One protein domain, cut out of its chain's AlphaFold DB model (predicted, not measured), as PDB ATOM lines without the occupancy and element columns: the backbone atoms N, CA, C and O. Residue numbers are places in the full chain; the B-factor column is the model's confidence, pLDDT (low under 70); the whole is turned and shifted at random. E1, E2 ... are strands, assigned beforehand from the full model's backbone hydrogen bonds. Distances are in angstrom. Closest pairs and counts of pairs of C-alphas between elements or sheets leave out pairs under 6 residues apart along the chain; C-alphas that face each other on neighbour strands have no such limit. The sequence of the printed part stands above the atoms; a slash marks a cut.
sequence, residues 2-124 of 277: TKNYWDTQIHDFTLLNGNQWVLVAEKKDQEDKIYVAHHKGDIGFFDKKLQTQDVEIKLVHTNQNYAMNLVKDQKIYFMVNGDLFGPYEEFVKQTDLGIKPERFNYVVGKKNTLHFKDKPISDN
ATOM      1  N   THR A   2      -7.726  45.819-133.117       40.06
ATOM      2  CA  THR A   2      -8.472  45.612-131.873       40.06
ATOM      3  C   THR A   2      -9.845  45.053-132.247       40.06
ATOM      4  O   THR A   2     -10.632  45.741-132.894       40.06
ATOM      5  N   LYS A   3     -10.122  43.780-131.930       47.50
ATOM      6  CA  LYS A   3     -11.480  43.225-132.058       47.50
ATOM      7  C   LYS A   3     -12.385  44.008-131.098       47.50
ATOM      8  O   LYS A   3     -12.111  44.053-129.903       47.50
ATOM      9  N   ASN A   4     -13.422  44.657-131.623       46.03
ATOM     10  CA  ASN A   4     -14.456  45.301-130.814       46.03
ATOM     11  C   ASN A   4     -15.351  44.212-130.199       46.03
ATOM     12  O   ASN A   4     -15.924  43.412-130.933       46.03
ATOM     13  N   TYR A   5     -15.466  44.194-128.869       55.50
ATOM     14  CA  TYR A   5     -16.298  43.243-128.111       55.50
ATOM     15  C   TYR A   5     -17.571  43.892-127.526       55.50
ATOM     16  O   TYR A   5     -18.245  43.274-126.710       55.50
ATOM     17  N   TRP A   6     -17.921  45.116-127.945       50.69
ATOM     18  CA  TRP A   6     -18.987  45.949-127.358       50.69
ATOM     19  C   TRP A   6     -20.419  45.379-127.441       50.69
ATOM     20  O   TRP A   6     -21.310  45.920-126.797       50.69
ATOM     21  N   ASP A   7     -20.630  44.264-128.146       69.31
ATOM     22  CA  ASP A   7     -21.917  43.555-128.248       69.31
ATOM     23  C   ASP A   7     -21.842  42.111-127.716       69.31
ATOM     24  O   ASP A   7     -22.390  41.174-128.299       69.31
ATOM     25  N   THR A   8     -21.126  41.931-126.605       73.00
ATOM     26  CA  THR A   8     -20.920  40.631-125.958       73.00
ATOM     27  C   THR A   8     -21.620  40.598-124.598       73.00
ATOM     28  O   THR A   8     -21.281  41.380-123.712       73.00
ATOM     29  N   GLN A   9     -22.574  39.688-124.413       84.69
ATOM     30  CA  GLN A   9     -23.160  39.382-123.110       84.69
ATOM     31  C   GLN A   9     -22.339  38.279-122.441       84.69
ATOM     32  O   GLN A   9     -22.236  37.172-122.959       84.69
ATOM     33  N   ILE A  10     -21.740  38.575-121.290       85.50
ATOM     34  CA  ILE A  10     -20.973  37.590-120.524       85.50
ATOM     35  C   ILE A  10     -21.954  36.681-119.779       85.50
ATOM     36  O   ILE A  10     -22.780  37.175-119.013       85.50
ATOM     37  N   HIS A  11     -21.852  35.373-120.013       84.56
ATOM     38  CA  HIS A  11     -22.594  34.345-119.277       84.56
ATOM     39  C   HIS A  11     -21.823  33.902-118.041       84.56
ATOM     40  O   HIS A  11     -22.395  33.798-116.963       84.56
ATOM     41  N   ASP A  12     -20.519  33.677-118.199       88.75
ATOM     42  CA  ASP A  12     -19.652  33.236-117.115       88.75
ATOM     43  C   ASP A  12     -18.213  33.717-117.332       88.75
ATOM     44  O   ASP A  12     -17.739  33.853-118.464       88.75
ATOM     45  N   PHE A  13     -17.508  33.977-116.240       90.19
ATOM     46  CA  PHE A  13     -16.103  34.352-116.242       90.19
ATOM     47  C   PHE A  13     -15.463  33.886-114.942       90.19
ATOM     48  O   PHE A  13     -15.924  34.235-113.857       90.19
ATOM     49  N   THR A  14     -14.348  33.167-115.051       90.75
ATOM     50  CA  THR A  14     -13.579  32.768-113.872       90.75
ATOM     51  C   THR A  14     -12.094  33.039-114.063       90.75
ATOM     52  O   THR A  14     -11.531  32.863-115.152       90.75
ATOM     53  N   LEU A  15     -11.467  33.479-112.975       90.44
ATOM     54  CA  LEU A  15     -10.027  33.646-112.869       90.44
ATOM     55  C   LEU A  15      -9.448  32.414-112.173       90.44
ATOM     56  O   LEU A  15      -9.853  32.051-111.071       90.44
ATOM     57  N   LEU A  16      -8.484  31.791-112.830       88.56
ATOM     58  CA  LEU A  16      -7.724  30.643-112.360       88.56
ATOM     59  C   LEU A  16      -6.323  31.114-111.921       88.56
ATOM     60  O   LEU A  16      -5.893  32.237-112.207       88.56
ATOM     61  N   ASN A  17      -5.576  30.255-111.233       85.19
ATOM     62  CA  ASN A  17      -4.223  30.572-110.782       85.19
ATOM     63  C   ASN A  17      -3.284  30.904-111.954       85.19
ATOM     64  O   ASN A  17      -3.377  30.342-113.044       85.19
ATOM     65  N   GLY A  18      -2.318  31.794-111.706       76.31
ATOM     66  CA  GLY A  18      -1.252  32.092-112.668       76.31
ATOM     67  C   GLY A  18      -1.708  32.887-113.894       76.31
ATOM     68  O   GLY A  18      -1.219  32.634-114.992       76.31
ATOM     69  N   ASN A  19      -2.627  33.846-113.716       80.19
ATOM     70  CA  ASN A  19      -3.193  34.694-114.780       80.19
ATOM     71  C   ASN A  19      -3.967  33.919-115.861       80.19
ATOM     72  O   ASN A  19      -4.156  34.409-116.977       80.19
ATOM     73  N   GLN A  20      -4.419  32.711-115.540       88.25
ATOM     74  CA  GLN A  20      -5.297  31.946-116.406       88.25
ATOM     75  C   GLN A  20      -6.736  32.420-116.203       88.25
ATOM     76  O   GLN A  20      -7.164  32.687-115.088       88.25
ATOM     77  N   TRP A  21      -7.500  32.536-117.279       92.06
ATOM     78  CA  TRP A  21      -8.919  32.872-117.223       92.06
ATOM     79  C   TRP A  21      -9.662  32.124-118.318       92.06
ATOM     80  O   TRP A  21      -9.056  31.739-119.326       92.06
ATOM     81  N   VAL A  22     -10.964  31.951-118.114       93.81
ATOM     82  CA  VAL A  22     -11.911  31.484-119.128       93.81
ATOM     83  C   VAL A  22     -13.142  32.386-119.103       93.81
ATOM     84  O   VAL A  22     -13.602  32.813-118.046       93.81
ATOM     85  N   LEU A  23     -13.622  32.703-120.300       93.38
ATOM     86  CA  LEU A  23     -14.785  33.532-120.566       93.38
ATOM     87  C   LEU A  23     -15.769  32.718-121.397       93.38
ATOM     88  O   LEU A  23     -15.405  32.180-122.445       93.38
ATOM     89  N   VAL A  24     -17.018  32.702-120.951       92.75
ATOM     90  CA  VAL A  24     -18.162  32.197-121.700       92.75
ATOM     91  C   VAL A  24     -19.075  33.379-121.957       92.75
ATOM     92  O   VAL A  24     -19.525  34.055-121.032       92.75
ATOM     93  N   ALA A  25     -19.333  33.658-123.223       90.25
ATOM     94  CA  ALA A  25     -20.129  34.801-123.600       90.25
ATOM     95  C   ALA A  25     -20.982  34.516-124.827       90.25
ATOM     96  O   ALA A  25     -20.757  33.567-125.563       90.25
ATOM     97  N   GLU A  26     -21.959  35.366-125.060       87.31
ATOM     98  CA  GLU A  26     -22.811  35.361-126.234       87.31
ATOM     99  C   GLU A  26     -22.584  36.656-126.991       87.31
ATOM    100  O   GLU A  26     -22.469  37.727-126.392       87.31
ATOM    101  N   LYS A  27     -22.491  36.567-128.314       75.06
ATOM    102  CA  LYS A  27     -22.487  37.765-129.145       75.06
ATOM    103  C   LYS A  27     -23.900  38.019-129.632       75.06
ATOM    104  O   LYS A  27     -24.554  37.087-130.092       75.06
ATOM    105  N   LYS A  28     -24.353  39.273-129.577       68.94
ATOM    106  CA  LYS A  28     -25.708  39.651-130.021       68.94
ATOM    107  C   LYS A  28     -26.021  39.257-131.465       68.94
ATOM    108  O   LYS A  28     -27.178  39.063-131.798       68.94
ATOM    109  N   ASP A  29     -25.016  39.161-132.334       70.62
ATOM    110  CA  ASP A  29     -25.179  38.755-133.734       70.62
ATOM    111  C   ASP A  29     -25.225  37.226-133.928       70.62
ATOM    112  O   ASP A  29     -25.389  36.751-135.052       70.62
ATOM    113  N   GLN A  30     -25.087  36.443-132.850       73.19
ATOM    114  CA  GLN A  30     -25.088  34.980-132.855       73.19
ATOM    115  C   GLN A  30     -25.865  34.414-131.655       73.19
ATOM    116  O   GLN A  30     -25.319  33.637-130.876       73.19
ATOM    117  N   GLU A  31     -27.149  34.768-131.530       73.94
ATOM    118  CA  GLU A  31     -28.012  34.414-130.380       73.94
ATOM    119  C   GLU A  31     -28.139  32.900-130.101       73.94
ATOM    120  O   GLU A  31     -28.452  32.485-128.984       73.94
ATOM    121  N   ASP A  32     -27.877  32.053-131.102       83.69
ATOM    122  CA  ASP A  32     -27.895  30.588-130.987       83.69
ATOM    123  C   ASP A  32     -26.527  29.981-130.619       83.69
ATOM    124  O   ASP A  32     -26.397  28.755-130.520       83.69
ATOM    125  N   LYS A  33     -25.497  30.812-130.413       87.88
ATOM    126  CA  LYS A  33     -24.132  30.366-130.121       87.88
ATOM    127  C   LYS A  33     -23.551  31.029-128.882       87.88
ATOM    128  O   LYS A  33     -23.727  32.216-128.631       87.88
ATOM    129  N   ILE A  34     -22.755  30.259-128.155       90.31
ATOM    130  CA  ILE A  34     -21.807  30.783-127.179       90.31
ATOM    131  C   ILE A  34     -20.408  30.837-127.769       90.31
ATOM    132  O   ILE A  34     -19.944  29.934-128.459       90.31
ATOM    133  N   TYR A  35     -19.724  31.918-127.459       91.75
ATOM    134  CA  TYR A  35     -18.309  32.118-127.660       91.75
ATOM    135  C   TYR A  35     -17.562  31.745-126.381       91.75
ATOM    136  O   TYR A  35     -17.902  32.206-125.291       91.75
ATOM    137  N   VAL A  36     -16.519  30.933-126.530       93.38
ATOM    138  CA  VAL A  36     -15.637  30.554-125.428       93.38
ATOM    139  C   VAL A  36     -14.221  31.012-125.750       93.38
ATOM    140  O   VAL A  36     -13.690  30.749-126.835       93.38
ATOM    141  N   ALA A  37     -13.601  31.693-124.793       92.88
ATOM    142  CA  ALA A  37     -12.223  32.156-124.873       92.88
ATOM    143  C   ALA A  37     -11.486  31.898-123.564       92.88
ATOM    144  O   ALA A  37     -12.091  31.759-122.503       92.88
ATOM    145  N   HIS A  38     -10.163  31.861-123.643       92.50
ATOM    146  CA  HIS A  38      -9.297  31.723-122.485       92.50
ATOM    147  C   HIS A  38      -8.026  32.554-122.649       92.50
ATOM    148  O   HIS A  38      -7.782  33.156-123.693       92.50
ATOM    149  N   HIS A  39      -7.171  32.545-121.628       89.69
ATOM    150  CA  HIS A  39      -5.928  33.324-121.595       89.69
ATOM    151  C   HIS A  39      -4.978  33.149-122.797       89.69
ATOM    152  O   HIS A  39      -4.139  34.023-123.011       89.69
ATOM    153  N   LYS A  40      -5.081  32.067-123.587       90.00
ATOM    154  CA  LYS A  40      -4.272  31.878-124.811       90.00
ATOM    155  C   LYS A  40      -4.977  32.304-126.104       90.00
ATOM    156  O   LYS A  40      -4.338  32.294-127.152       90.00
ATOM    157  N   GLY A  41      -6.251  32.692-126.048       90.56
ATOM    158  CA  GLY A  41      -7.017  33.169-127.195       90.56
ATOM    159  C   GLY A  41      -8.425  32.585-127.293       90.56
ATOM    160  O   GLY A  41      -9.029  32.155-126.309       90.56
ATOM    161  N   ASP A  42      -8.951  32.601-128.515       92.19
ATOM    162  CA  ASP A  42     -10.286  32.105-128.846       92.19
ATOM    163  C   ASP A  42     -10.274  30.568-128.868       92.19
ATOM    164  O   ASP A  42      -9.454  29.977-129.572       92.19
ATOM    165  N   ILE A  43     -11.199  29.920-128.153       91.88
ATOM    166  CA  ILE A  43     -11.414  28.466-128.273       91.88
ATOM    167  C   ILE A  43     -12.364  28.202-129.440       91.88
ATOM    168  O   ILE A  43     -12.090  27.371-130.306       91.88
ATOM    169  N   GLY A  44     -13.478  28.936-129.494       91.44
ATOM    170  CA  GLY A  44     -14.412  28.841-130.607       91.44
ATOM    171  C   GLY A  44     -15.829  29.275-130.272       91.44
ATOM    172  O   GLY A  44     -16.095  29.864-129.224       91.44
ATOM    173  N   PHE A  45     -16.728  28.965-131.203       91.62
ATOM    174  CA  PHE A  45     -18.168  29.140-131.060       91.62
ATOM    175  C   PHE A  45     -18.848  27.774-130.991       91.62
ATOM    176  O   PHE A  45     -18.506  26.878-131.766       91.62
ATOM    177  N   PHE A  46     -19.816  27.645-130.094       92.38
ATOM    178  CA  PHE A  46     -20.539  26.412-129.797       92.38
ATOM    179  C   PHE A  46     -22.039  26.692-129.774       92.38
ATOM    180  O   PHE A  46     -22.453  27.793-129.423       92.38
ATOM    181  N   ASP A  47     -22.846  25.717-130.164       91.50
ATOM    182  CA  ASP A  47     -24.298  25.859-130.216       91.50
ATOM    183  C   ASP A  47     -24.884  25.849-128.790       91.50
ATOM    184  O   ASP A  47     -24.426  25.103-127.923       91.50
ATOM    185  N   LYS A  48     -25.922  26.657-128.539       85.94
ATOM    186  CA  LYS A  48     -26.626  26.707-127.237       85.94
ATOM    187  C   LYS A  48     -27.611  25.556-127.028       85.94
ATOM    188  O   LYS A  48     -28.053  25.308-125.910       85.94
ATOM    189  N   LYS A  49     -27.977  24.870-128.110       84.44
ATOM    190  CA  LYS A  49     -29.006  23.833-128.112       84.44
ATOM    191  C   LYS A  49     -28.675  22.715-129.091       84.44
ATOM    192  O   LYS A  49     -28.119  22.939-130.170       84.44
ATOM    193  N   LEU A  50     -29.073  21.508-128.716       84.31
ATOM    194  CA  LEU A  50     -29.322  20.442-129.678       84.31
ATOM    195  C   LEU A  50     -30.689  20.698-130.317       84.31
ATOM    196  O   LEU A  50     -31.546  21.344-129.718       84.31
ATOM    197  N   GLN A  51     -30.944  20.136-131.497       82.62
ATOM    198  CA  GLN A  51     -32.269  20.190-132.136       82.62
ATOM    199  C   GLN A  51     -33.409  19.752-131.200       82.62
ATOM    200  O   GLN A  51     -34.547  20.174-131.378       82.62
ATOM    201  N   THR A  52     -33.106  18.900-130.221       77.62
ATOM    202  CA  THR A  52     -34.081  18.268-129.333       77.62
ATOM    203  C   THR A  52     -34.145  18.861-127.927       77.62
ATOM    204  O   THR A  52     -35.076  18.524-127.203       77.62
ATOM    205  N   GLN A  53     -33.175  19.683-127.510       80.94
ATOM    206  CA  GLN A  53     -33.114  20.213-126.144       80.94
ATOM    207  C   GLN A  53     -32.143  21.392-126.009       80.94
ATOM    208  O   GLN A  53     -31.080  21.409-126.638       80.94
ATOM    209  N   ASP A  54     -32.483  22.326-125.123       75.94
ATOM    210  CA  ASP A  54     -31.562  23.362-124.661       75.94
ATOM    211  C   ASP A  54     -30.448  22.755-123.801       75.94
ATOM    212  O   ASP A  54     -30.626  21.721-123.150       75.94
ATOM    213  N   VAL A  55     -29.279  23.397-123.807       74.50
ATOM    214  CA  VAL A  55     -28.119  22.960-123.026       74.50
ATOM    215  C   VAL A  55     -27.884  23.929-121.888       74.50
ATOM    216  O   VAL A  55     -27.739  25.130-122.103       74.50
ATOM    217  N   GLU A  56     -27.801  23.407-120.665       75.81
ATOM    218  CA  GLU A  56     -27.320  24.197-119.539       75.81
ATOM    219  C   GLU A  56     -25.818  24.444-119.714       75.81
ATOM    220  O   GLU A  56     -24.984  23.538-119.615       75.81
ATOM    221  N   ILE A  57     -25.477  25.695-120.001       76.56
ATOM    222  CA  ILE A  57     -24.099  26.131-120.182       76.56
ATOM    223  C   ILE A  57     -23.546  26.453-118.804       76.56
ATOM    224  O   ILE A  57     -23.704  27.558-118.294       76.56
ATOM    225  N   LYS A  58     -22.919  25.452-118.196       85.31
ATOM    226  CA  LYS A  58     -22.331  25.564-116.866       85.31
ATOM    227  C   LYS A  58     -20.828  25.368-116.935       85.31
ATOM    228  O   LYS A  58     -20.353  24.271-117.243       85.31
ATOM    229  N   LEU A  59     -20.089  26.428-116.628       91.38
ATOM    230  CA  LEU A  59     -18.657  26.340-116.407       91.38
ATOM    231  C   LEU A  59     -18.415  25.746-115.017       91.38
ATOM    232  O   LEU A  59     -18.881  26.261-114.004       91.38
ATOM    233  N   VAL A  60     -17.678  24.644-114.962       92.12
ATOM    234  CA  VAL A  60     -17.180  24.072-113.709       92.12
ATOM    235  C   VAL A  60     -15.690  24.352-113.649       92.12
ATOM    236  O   VAL A  60     -14.999  24.221-114.660       92.12
ATOM    237  N   HIS A  61     -15.177  24.737-112.484       92.38
ATOM    238  CA  HIS A  61     -13.766  25.064-112.347       92.38
ATOM    239  C   HIS A  61     -13.196  24.718-110.967       92.38
ATOM    240  O   HIS A  61     -13.912  24.619-109.973       92.38
ATOM    241  N   THR A  62     -11.878  24.540-110.927       89.88
ATOM    242  CA  THR A  62     -11.044  24.584-109.718       89.88
ATOM    243  C   THR A  62     -10.110  25.787-109.827       89.88
ATOM    244  O   THR A  62     -10.298  26.641-110.685       89.88
ATOM    245  N   ASN A  63      -9.071  25.866-108.997       87.31
ATOM    246  CA  ASN A  63      -8.055  26.908-109.138       87.31
ATOM    247  C   ASN A  63      -7.132  26.702-110.353       87.31
ATOM    248  O   ASN A  63      -6.387  27.614-110.695       87.31
ATOM    249  N   GLN A  64      -7.113  25.515-110.969       88.50
ATOM    250  CA  GLN A  64      -6.183  25.191-112.065       88.50
ATOM    251  C   GLN A  64      -6.863  24.636-113.315       88.50
ATOM    252  O   GLN A  64      -6.246  24.602-114.376       88.50
ATOM    253  N   ASN A  65      -8.102  24.169-113.189       91.31
ATOM    254  CA  ASN A  65      -8.803  23.463-114.246       91.31
ATOM    255  C   ASN A  65     -10.175  24.071-114.475       91.31
ATOM    256  O   ASN A  65     -10.819  24.520-113.528       91.31
ATOM    257  N   TYR A  66     -10.650  24.011-115.711       93.06
ATOM    258  CA  TYR A  66     -12.029  24.323-116.053       93.06
ATOM    259  C   TYR A  66     -12.571  23.320-117.057       93.06
ATOM    260  O   TYR A  66     -11.831  22.787-117.888       93.06
ATOM    261  N   ALA A  67     -13.875  23.085-116.995       93.81
ATOM    262  CA  ALA A  67     -14.567  22.246-117.947       93.81
ATOM    263  C   ALA A  67     -16.012  22.674-118.157       93.81
ATOM    264  O   ALA A  67     -16.616  23.320-117.301       93.81
ATOM    265  N   MET A  68     -16.574  22.270-119.290       93.62
ATOM    266  CA  MET A  68     -17.990  22.463-119.573       93.62
ATOM    267  C   MET A  68     -18.485  21.514-120.663       93.62
ATOM    268  O   MET A  68     -17.733  21.094-121.547       93.62
ATOM    269  N   ASN A  69     -19.777  21.208-120.612       93.19
ATOM    270  CA  ASN A  69     -20.480  20.573-121.717       93.19
ATOM    271  C   ASN A  69     -20.690  21.591-122.845       93.19
ATOM    272  O   ASN A  69     -21.084  22.727-122.588       93.19
ATOM    273  N   LEU A  70     -20.435  21.179-124.085       93.06
ATOM    274  CA  LEU A  70     -20.569  22.007-125.283       93.06
ATOM    275  C   LEU A  70     -21.291  21.240-126.386       93.06
ATOM    276  O   LEU A  70     -21.209  20.014-126.464       93.06
ATOM    277  N   VAL A  71     -21.945  21.976-127.283       93.25
ATOM    278  CA  VAL A  71     -22.491  21.424-128.525       93.25
ATOM    279  C   VAL A  71     -21.756  22.024-129.707       93.25
ATOM    280  O   VAL A  71     -21.564  23.233-129.798       93.25
ATOM    281  N   LYS A  72     -21.326  21.165-130.622       92.88
ATOM    282  CA  LYS A  72     -20.711  21.575-131.880       92.88
ATOM    283  C   LYS A  72     -21.223  20.678-132.988       92.88
ATOM    284  O   LYS A  72     -21.150  19.457-132.866       92.88
ATOM    285  N   ASP A  73     -21.740  21.277-134.054       92.44
ATOM    286  CA  ASP A  73     -22.261  20.553-135.216       92.44
ATOM    287  C   ASP A  73     -23.329  19.514-134.814       92.44
ATOM    288  O   ASP A  73     -23.326  18.379-135.294       92.44
ATOM    289  N   GLN A  74     -24.213  19.893-133.877       92.25
ATOM    290  CA  GLN A  74     -25.257  19.025-133.301       92.25
ATOM    291  C   GLN A  74     -24.732  17.761-132.596       92.25
ATOM    292  O   GLN A  74     -25.447  16.772-132.444       92.25
ATOM    293  N   LYS A  75     -23.478  17.793-132.136       93.94
ATOM    294  CA  LYS A  75     -22.856  16.731-131.342       93.94
ATOM    295  C   LYS A  75     -22.413  17.267-129.991       93.94
ATOM    296  O   LYS A  75     -22.024  18.427-129.869       93.94
ATOM    297  N   ILE A  76     -22.456  16.399-128.987       92.94
ATOM    298  CA  ILE A  76     -22.088  16.731-127.613       92.94
ATOM    299  C   ILE A  76     -20.589  16.527-127.427       92.94
ATOM    300  O   ILE A  76     -20.056  15.472-127.763       92.94
ATOM    301  N   TYR A  77     -19.926  17.516-126.847       93.69
ATOM    302  CA  TYR A  77     -18.525  17.469-126.459       93.69
ATOM    303  C   TYR A  77     -18.382  17.881-124.998       93.69
ATOM    304  O   TYR A  77     -19.197  18.628-124.457       93.69
ATOM    305  N   PHE A  78     -17.307  17.422-124.375       93.00
ATOM    306  CA  PHE A  78     -16.864  17.920-123.084       93.00
ATOM    307  C   PHE A  78     -15.545  18.646-123.288       93.00
ATOM    308  O   PHE A  78     -14.598  18.056-123.800       93.00
ATOM    309  N   MET A  79     -15.489  19.927-122.945       93.44
ATOM    310  CA  MET A  79     -14.244  20.683-122.989       93.44
ATOM    311  C   MET A  79     -13.566  20.621-121.632       93.44
ATOM    312  O   MET A  79     -14.232  20.881-120.636       93.44
ATOM    313  N   VAL A  80     -12.256  20.381-121.601       92.75
ATOM    314  CA  VAL A  80     -11.426  20.563-120.406       92.75
ATOM    315  C   VAL A  80     -10.180  21.345-120.787       92.75
ATOM    316  O   VAL A  80      -9.469  20.962-121.708       92.75
ATOM    317  N   ASN A  81      -9.929  22.470-120.116       91.94
ATOM    318  CA  ASN A  81      -8.759  23.327-120.350       91.94
ATOM    319  C   ASN A  81      -8.507  23.740-121.815       91.94
ATOM    320  O   ASN A  81      -7.379  24.039-122.203       91.94
ATOM    321  N   GLY A  82      -9.577  23.803-122.613       90.88
ATOM    322  CA  GLY A  82      -9.543  24.155-124.033       90.88
ATOM    323  C   GLY A  82      -9.502  22.966-124.989       90.88
ATOM    324  O   GLY A  82      -9.821  23.139-126.163       90.88
ATOM    325  N   ASP A  83      -9.213  21.764-124.494       91.56
ATOM    326  CA  ASP A  83      -9.256  20.541-125.289       91.56
ATOM    327  C   ASP A  83     -10.679  19.973-125.328       91.56
ATOM    328  O   ASP A  83     -11.381  19.938-124.316       91.56
ATOM    329  N   LEU A  84     -11.120  19.533-126.511       92.56
ATOM    330  CA  LEU A  84     -12.447  18.951-126.728       92.56
ATOM    331  C   LEU A  84     -12.379  17.424-126.729       92.56
ATOM    332  O   LEU A  84     -11.698  16.820-127.557       92.56
ATOM    333  N   PHE A  85     -13.172  16.805-125.862       91.12
ATOM    334  CA  PHE A  85     -13.344  15.362-125.754       91.12
ATOM    335  C   PHE A  85     -14.725  14.961-126.281       91.12
ATOM    336  O   PHE A  85     -15.724  15.619-125.986       91.12
ATOM    337  N   GLY A  86     -14.786  13.879-127.057       90.94
ATOM    338  CA  GLY A  86     -16.008  13.407-127.712       90.94
ATOM    339  C   GLY A  86     -15.844  13.262-129.233       90.94
ATOM    340  O   GLY A  86     -14.715  13.221-129.728       90.94
ATOM    341  N   PRO A  87     -16.948  13.185-129.999       93.56
ATOM    342  CA  PRO A  87     -18.328  13.423-129.576       93.56
ATOM    343  C   PRO A  87     -18.900  12.309-128.686       93.56
ATOM    344  O   PRO A  87     -18.513  11.149-128.811       93.56
ATOM    345  N   TYR A  88     -19.854  12.661-127.827       91.31
ATOM    346  CA  TYR A  88     -20.581  11.741-126.951       91.31
ATOM    347  C   TYR A  88     -22.065  11.653-127.312       91.31
ATOM    348  O   TYR A  88     -22.628  12.551-127.937       91.31
ATOM    349  N   GLU A  89     -22.709  10.566-126.885       90.56
ATOM    350  CA  GLU A  89     -24.160  10.395-127.032       90.56
ATOM    351  C   GLU A  89     -24.968  11.220-126.020       90.56
ATOM    352  O   GLU A  89     -26.133  11.514-126.268       90.56
ATOM    353  N   GLU A  90     -24.368  11.580-124.881       91.06
ATOM    354  CA  GLU A  90     -25.000  12.347-123.803       91.06
ATOM    355  C   GLU A  90     -23.988  13.298-123.151       91.06
ATOM    356  O   GLU A  90     -22.777  13.130-123.308       91.06
ATOM    357  N   PHE A  91     -24.489  14.274-122.392       90.94
ATOM    358  CA  PHE A  91     -23.674  15.204-121.611       90.94
ATOM    359  C   PHE A  91     -22.951  14.519-120.448       90.94
ATOM    360  O   PHE A  91     -23.410  13.509-119.908       90.94
ATOM    361  N   VAL A  92     -21.824  15.102-120.035       91.94
ATOM    362  CA  VAL A  92     -21.129  14.711-118.806       91.94
ATOM    363  C   VAL A  92     -22.022  15.004-117.607       91.94
ATOM    364  O   VAL A  92     -22.494  16.130-117.448       91.94
ATOM    365  N   LYS A  93     -22.233  13.985-116.768       91.12
ATOM    366  CA  LYS A  93     -23.141  14.019-115.605       91.12
ATOM    367  C   LYS A  93     -22.417  14.284-114.288       91.12
ATOM    368  O   LYS A  93     -23.002  14.815-113.353       91.12
ATOM    369  N   GLN A  94     -21.143  13.906-114.211       92.44
ATOM    370  CA  GLN A  94     -20.293  14.118-113.044       92.44
ATOM    371  C   GLN A  94     -18.856  14.369-113.497       92.44
ATOM    372  O   GLN A  94     -18.391  13.727-114.440       92.44
ATOM    373  N   THR A  95     -18.142  15.262-112.810       92.31
ATOM    374  CA  THR A  95     -16.725  15.533-113.066       92.31
ATOM    375  C   THR A  95     -15.949  15.799-111.774       92.31
ATOM    376  O   THR A  95     -16.506  16.305-110.805       92.31
ATOM    377  N   ASP A  96     -14.662  15.464-111.783       92.06
ATOM    378  CA  ASP A  96     -13.646  15.883-110.814       92.06
ATOM    379  C   ASP A  96     -12.487  16.471-111.618       92.06
ATOM    380  O   ASP A  96     -11.844  15.764-112.393       92.06
ATOM    381  N   LEU A  97     -12.246  17.772-111.473       89.81
ATOM    382  CA  LEU A  97     -11.372  18.506-112.388       89.81
ATOM    383  C   LEU A  97      -9.894  18.467-112.040       89.81
ATOM    384  O   LEU A  97      -9.109  19.006-112.807       89.81
ATOM    385  N   GLY A  98      -9.478  17.876-110.924       84.62
ATOM    386  CA  GLY A  98      -8.049  17.864-110.626       84.62
ATOM    387  C   GLY A  98      -7.509  19.054-109.870       84.62
ATOM    388  O   GLY A  98      -8.009  20.176-109.960       84.62
ATOM    389  N   ILE A  99      -6.363  18.801-109.240       80.38
ATOM    390  CA  ILE A  99      -5.431  19.831-108.765       80.38
ATOM    391  C   ILE A  99      -4.256  20.061-109.725       80.38
ATOM    392  O   ILE A  99      -3.357  20.810-109.375       80.38
ATOM    393  N   LYS A 100      -4.204  19.364-110.869       81.38
ATOM    394  CA  LYS A 100      -3.198  19.566-111.927       81.38
ATOM    395  C   LYS A 100      -3.900  19.763-113.274       81.38
ATOM    396  O   LYS A 100      -4.937  19.116-113.443       81.38
ATOM    397  N   PRO A 101      -3.351  20.571-114.202       74.00
ATOM    398  CA  PRO A 101      -3.973  20.909-115.491       74.00
ATOM    399  C   PRO A 101      -4.409  19.707-116.346       74.00
ATOM    400  O   PRO A 101      -5.328  19.780-117.150       74.00
ATOM    401  N   GLU A 102      -3.729  18.581-116.202       77.06
ATOM    402  CA  GLU A 102      -3.910  17.394-117.035       77.06
ATOM    403  C   GLU A 102      -4.586  16.232-116.292       77.06
ATOM    404  O   GLU A 102      -4.502  15.087-116.721       77.06
ATOM    405  N   ARG A 103      -5.195  16.480-115.125       82.19
ATOM    406  CA  ARG A 103      -5.717  15.406-114.263       82.19
ATOM    407  C   ARG A 103      -7.179  15.589-113.914       82.19
ATOM    408  O   ARG A 103      -7.482  16.066-112.832       82.19
ATOM    409  N   PHE A 104      -8.069  15.094-114.753       88.56
ATOM    410  CA  PHE A 104      -9.505  15.155-114.511       88.56
ATOM    411  C   PHE A 104     -10.166  13.798-114.754       88.56
ATOM    412  O   PHE A 104      -9.606  12.906-115.392       88.56
ATOM    413  N   ASN A 105     -11.362  13.642-114.198       90.56
ATOM    414  CA  ASN A 105     -12.184  12.447-114.307       90.56
ATOM    415  C   ASN A 105     -13.625  12.859-114.609       90.56
ATOM    416  O   ASN A 105     -14.084  13.912-114.152       90.56
ATOM    417  N   TYR A 106     -14.354  12.052-115.375       92.69
ATOM    418  CA  TYR A 106     -15.735  12.373-115.728       92.69
ATOM    419  C   TYR A 106     -16.561  11.141-116.090       92.69
ATOM    420  O   TYR A 106     -16.028  10.127-116.534       92.69
ATOM    421  N   VAL A 107     -17.879  11.249-115.908       92.25
ATOM    422  CA  VAL A 107     -18.863  10.216-116.264       92.25
ATOM    423  C   VAL A 107     -19.747  10.713-117.399       92.25
ATOM    424  O   VAL A 107     -20.334  11.794-117.296       92.25
ATOM    425  N   VAL A 108     -19.861   9.921-118.468       92.81
ATOM    426  CA  VAL A 108     -20.548  10.326-119.702       92.81
ATOM    427  C   VAL A 108     -21.255   9.168-120.412       92.81
ATOM    428  O   VAL A 108     -20.916   8.000-120.231       92.81
ATOM    429  N   GLY A 109     -22.224   9.505-121.263       87.88
ATOM    430  CA  GLY A 109     -22.911   8.564-122.146       87.88
ATOM    431  C   GLY A 109     -24.024   7.763-121.466       87.88
ATOM    432  O   GLY A 109     -24.163   7.755-120.244       87.88
ATOM    433  N   LYS A 110     -24.799   7.035-122.280       86.50
ATOM    434  CA  LYS A 110     -25.953   6.228-121.830       86.50
ATOM    435  C   LYS A 110     -25.595   5.175-120.793       86.50
ATOM    436  O   LYS A 110     -26.370   4.893-119.886       86.50
ATOM    437  N   LYS A 111     -24.413   4.582-120.943       88.88
ATOM    438  CA  LYS A 111     -23.892   3.595-120.000       88.88
ATOM    439  C   LYS A 111     -23.278   4.237-118.765       88.88
ATOM    440  O   LYS A 111     -22.798   3.498-117.927       88.88
ATOM    441  N   ASN A 112     -23.260   5.564-118.631       91.62
ATOM    442  CA  ASN A 112     -22.533   6.267-117.578       91.62
ATOM    443  C   ASN A 112     -21.090   5.747-117.445       91.62
ATOM    444  O   ASN A 112     -20.692   5.213-116.405       91.62
ATOM    445  N   THR A 113     -20.326   5.849-118.529       91.25
ATOM    446  CA  THR A 113     -18.944   5.386-118.573       91.25
ATOM    447  C   THR A 113     -18.041   6.377-117.840       91.25
ATOM    448  O   THR A 113     -18.049   7.571-118.142       91.25
ATOM    449  N   LEU A 114     -17.255   5.890-116.879       92.31
ATOM    450  CA  LEU A 114     -16.253   6.673-116.156       92.31
ATOM    451  C   LEU A 114     -14.928   6.690-116.921       92.31
ATOM    452  O   LEU A 114     -14.321   5.643-117.154       92.31
ATOM    453  N   HIS A 115     -14.452   7.890-117.227       88.81
ATOM    454  CA  HIS A 115     -13.107   8.164-117.713       88.81
ATOM    455  C   HIS A 115     -12.231   8.587-116.532       88.81
ATOM    456  O   HIS A 115     -12.494   9.613-115.903       88.81
ATOM    457  N   PHE A 116     -11.203   7.795-116.224       83.00
ATOM    458  CA  PHE A 116     -10.253   8.071-115.146       83.00
ATOM    459  C   PHE A 116      -8.821   7.965-115.660       83.00
ATOM    460  O   PHE A 116      -8.460   6.969-116.293       83.00
ATOM    461  N   LYS A 117      -8.001   8.994-115.395       73.94
ATOM    462  CA  LYS A 117      -6.644   9.134-115.972       73.94
ATOM    463  C   LYS A 117      -6.645   8.915-117.498       73.94
ATOM    464  O   LYS A 117      -5.874   8.103-118.013       73.94
ATOM    465  N   ASP A 118      -7.577   9.576-118.188       67.00
ATOM    466  CA  ASP A 118      -7.747   9.568-119.651       67.00
ATOM    467  C   ASP A 118      -8.068   8.205-120.289       67.00
ATOM    468  O   ASP A 118      -7.923   8.019-121.499       67.00
ATOM    469  N   LYS A 119      -8.529   7.229-119.499       72.00
ATOM    470  CA  LYS A 119      -8.964   5.919-120.002       72.00
ATOM    471  C   LYS A 119     -10.366   5.579-119.502       72.00
ATOM    472  O   LYS A 119     -10.661   5.849-118.338       72.00
ATOM    473  N   PRO A 120     -11.234   4.983-120.339       78.56
ATOM    474  CA  PRO A 120     -12.501   4.448-119.865       78.56
ATOM    475  C   PRO A 120     -12.215   3.268-118.935       78.56
ATOM    476  O   PRO A 120     -11.450   2.364-119.282       78.56
ATOM    477  N   ILE A 121     -12.795   3.300-117.738       77.00
ATOM    478  CA  ILE A 121     -12.541   2.301-116.698       77.00
ATOM    479  C   ILE A 121     -13.802   1.483-116.391       77.00
ATOM    480  O   ILE A 121     -13.696   0.271-116.214       77.00
ATOM    481  N   SER A 122     -14.990   2.092-116.382       81.94
ATOM    482  CA  SER A 122     -16.208   1.440-115.873       81.94
ATOM    483  C   SER A 122     -17.459   1.877-116.617       81.94
ATOM    484  O   SER A 122     -17.594   3.063-116.887       81.94
ATOM    485  N   ASP A 123     -18.399   0.954-116.827       88.88
ATOM    486  CA  ASP A 123     -19.780   1.239-117.237       88.88
ATOM    487  C   ASP A 123     -20.736   1.137-116.028       88.88
ATOM    488  O   ASP A 123     -20.436   0.488-115.027       88.88
ATOM    489  N   ASN A 124     -21.921   1.727-116.152       92.75
ATOM    490  CA  ASN A 124     -23.012   1.823-115.177       92.75
ATOM    491  C   ASN A 124     -22.648   2.561-113.884       92.75
ATOM    492  O   ASN A 124     -23.154   2.221-112.813       92.75
TER     493      ASN A 124
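AT A GLANCE: This is residues 2 to 124 of the 277 residues of an uncharacterized protein of bacterium 336/3 (UniProt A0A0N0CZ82). Picture three small antiparallel sheets set in a row along the longest axis of a flat body, their strands running roughly across that row: E1 to E4 at one end, E5 to E7 in the middle, E8 to E11 at the other end. The first two sheets are partly face to face as a loose sandwich, while the third comes near the second mainly where E7 and E9 approach each other. Each sheet is a meander, every strand the antiparallel neighbour of the one before, and the chain makes them one after another, in the orders E1 - E2 - E3 - E4, E5 - E6 - E7 and E8 - E9 - E10 - E11. The printed part has 123 residues, with eleven named strands and no named helix: the class is all strand. It is compact, with a radius of gyration of the C-alphas of 14.7 A, and it spans 46 by 39 by 16 A.

IN THESE COORDINATES: Start at Thr 2 and find C-alpha 8 at (-20.920, 40.631, -125.958), where E1 begins; it runs to residue 16, 21.4 A in all, and bends by 71 degrees at residue 11. Go on to E2, residues 20 to 27, 22.2 A long, then E3, residues 33 to 38, 16.7 A, and E4, residues 41 to 47, 19.0 A. After a stretch with no named element, residues 48 to 65, look for C-alpha 66 at (-12.029, 24.323, -116.053): here E5 begins and runs 18.3 A to residue 72. E6, residues 75 to 80, measures 16.3 A and E7, residues 83 to 88, 14.4 A. The last four strands are shorter: E8, residues 94 to 96, 7.2 A; E9, residues 105 to 108, 10.2 A; E10, residues 113 to 116, 9.7 A; and E11, residues 119 to 122, 9.5 A, ending at C-alpha 122 at (-16.208, 1.440, -115.873).

HOW THE PARTS SIT: Begin with the sheet E1 to E4, strongly twisted, with E1 and E4 as its edge strands. In the hairpin E1 and E2, N 9 and O 26 are 2.8 A apart; in E2 and E3, N 35 and O 25 are 2.7 A apart; in E3 and E4, N 34 and O 46 are 2.8 A apart, each within hydrogen-bond range. Now look across to the sheet E5 to E7, also strongly twisted: the two make a sandwich, two sheets face to face, the facing parts 11.1 A centre to centre and their strands at 28 degrees. The closest C-alphas of E4 and E5 are those of Asp 47 and Val 71, 5.1 A apart. E3 and E5 are near each other, and E1 and E5 are only just apart, at 8.5 A. Within the second sheet, find N 77 and O 70 at 2.8 A for E5 and E6, and N 85 and O 78 at 2.8 A for E6 and E7. E7 and E8 are apart, but the closest C-alphas of E7 and E9, those of Tyr 88 and Val 108, are 7.4 A apart. In the third sheet, N 105 and O 96 are 2.8 A apart for E8 and E9, N 115 and O 106 2.8 A for E9 and E10, and N 114 and O 122 2.8 A for E10 and E11.

THE WHOLE: The two C-alphas farthest apart are those of Thr 2 and Asn 124, at 49.1 A. The printed part has no cut. The link E4 to E5 is long, with 18 residues; in it residues 49 to 50 pair antiparallel with 53 to 54, and residues 60 to 61 with 66 to 67 of E5. The link E8 to E9 is short, and the other links are tight. The mean pLDDT of the printed part is 85.6; look for values under 70 at residues 2 to 7, 28 and 118.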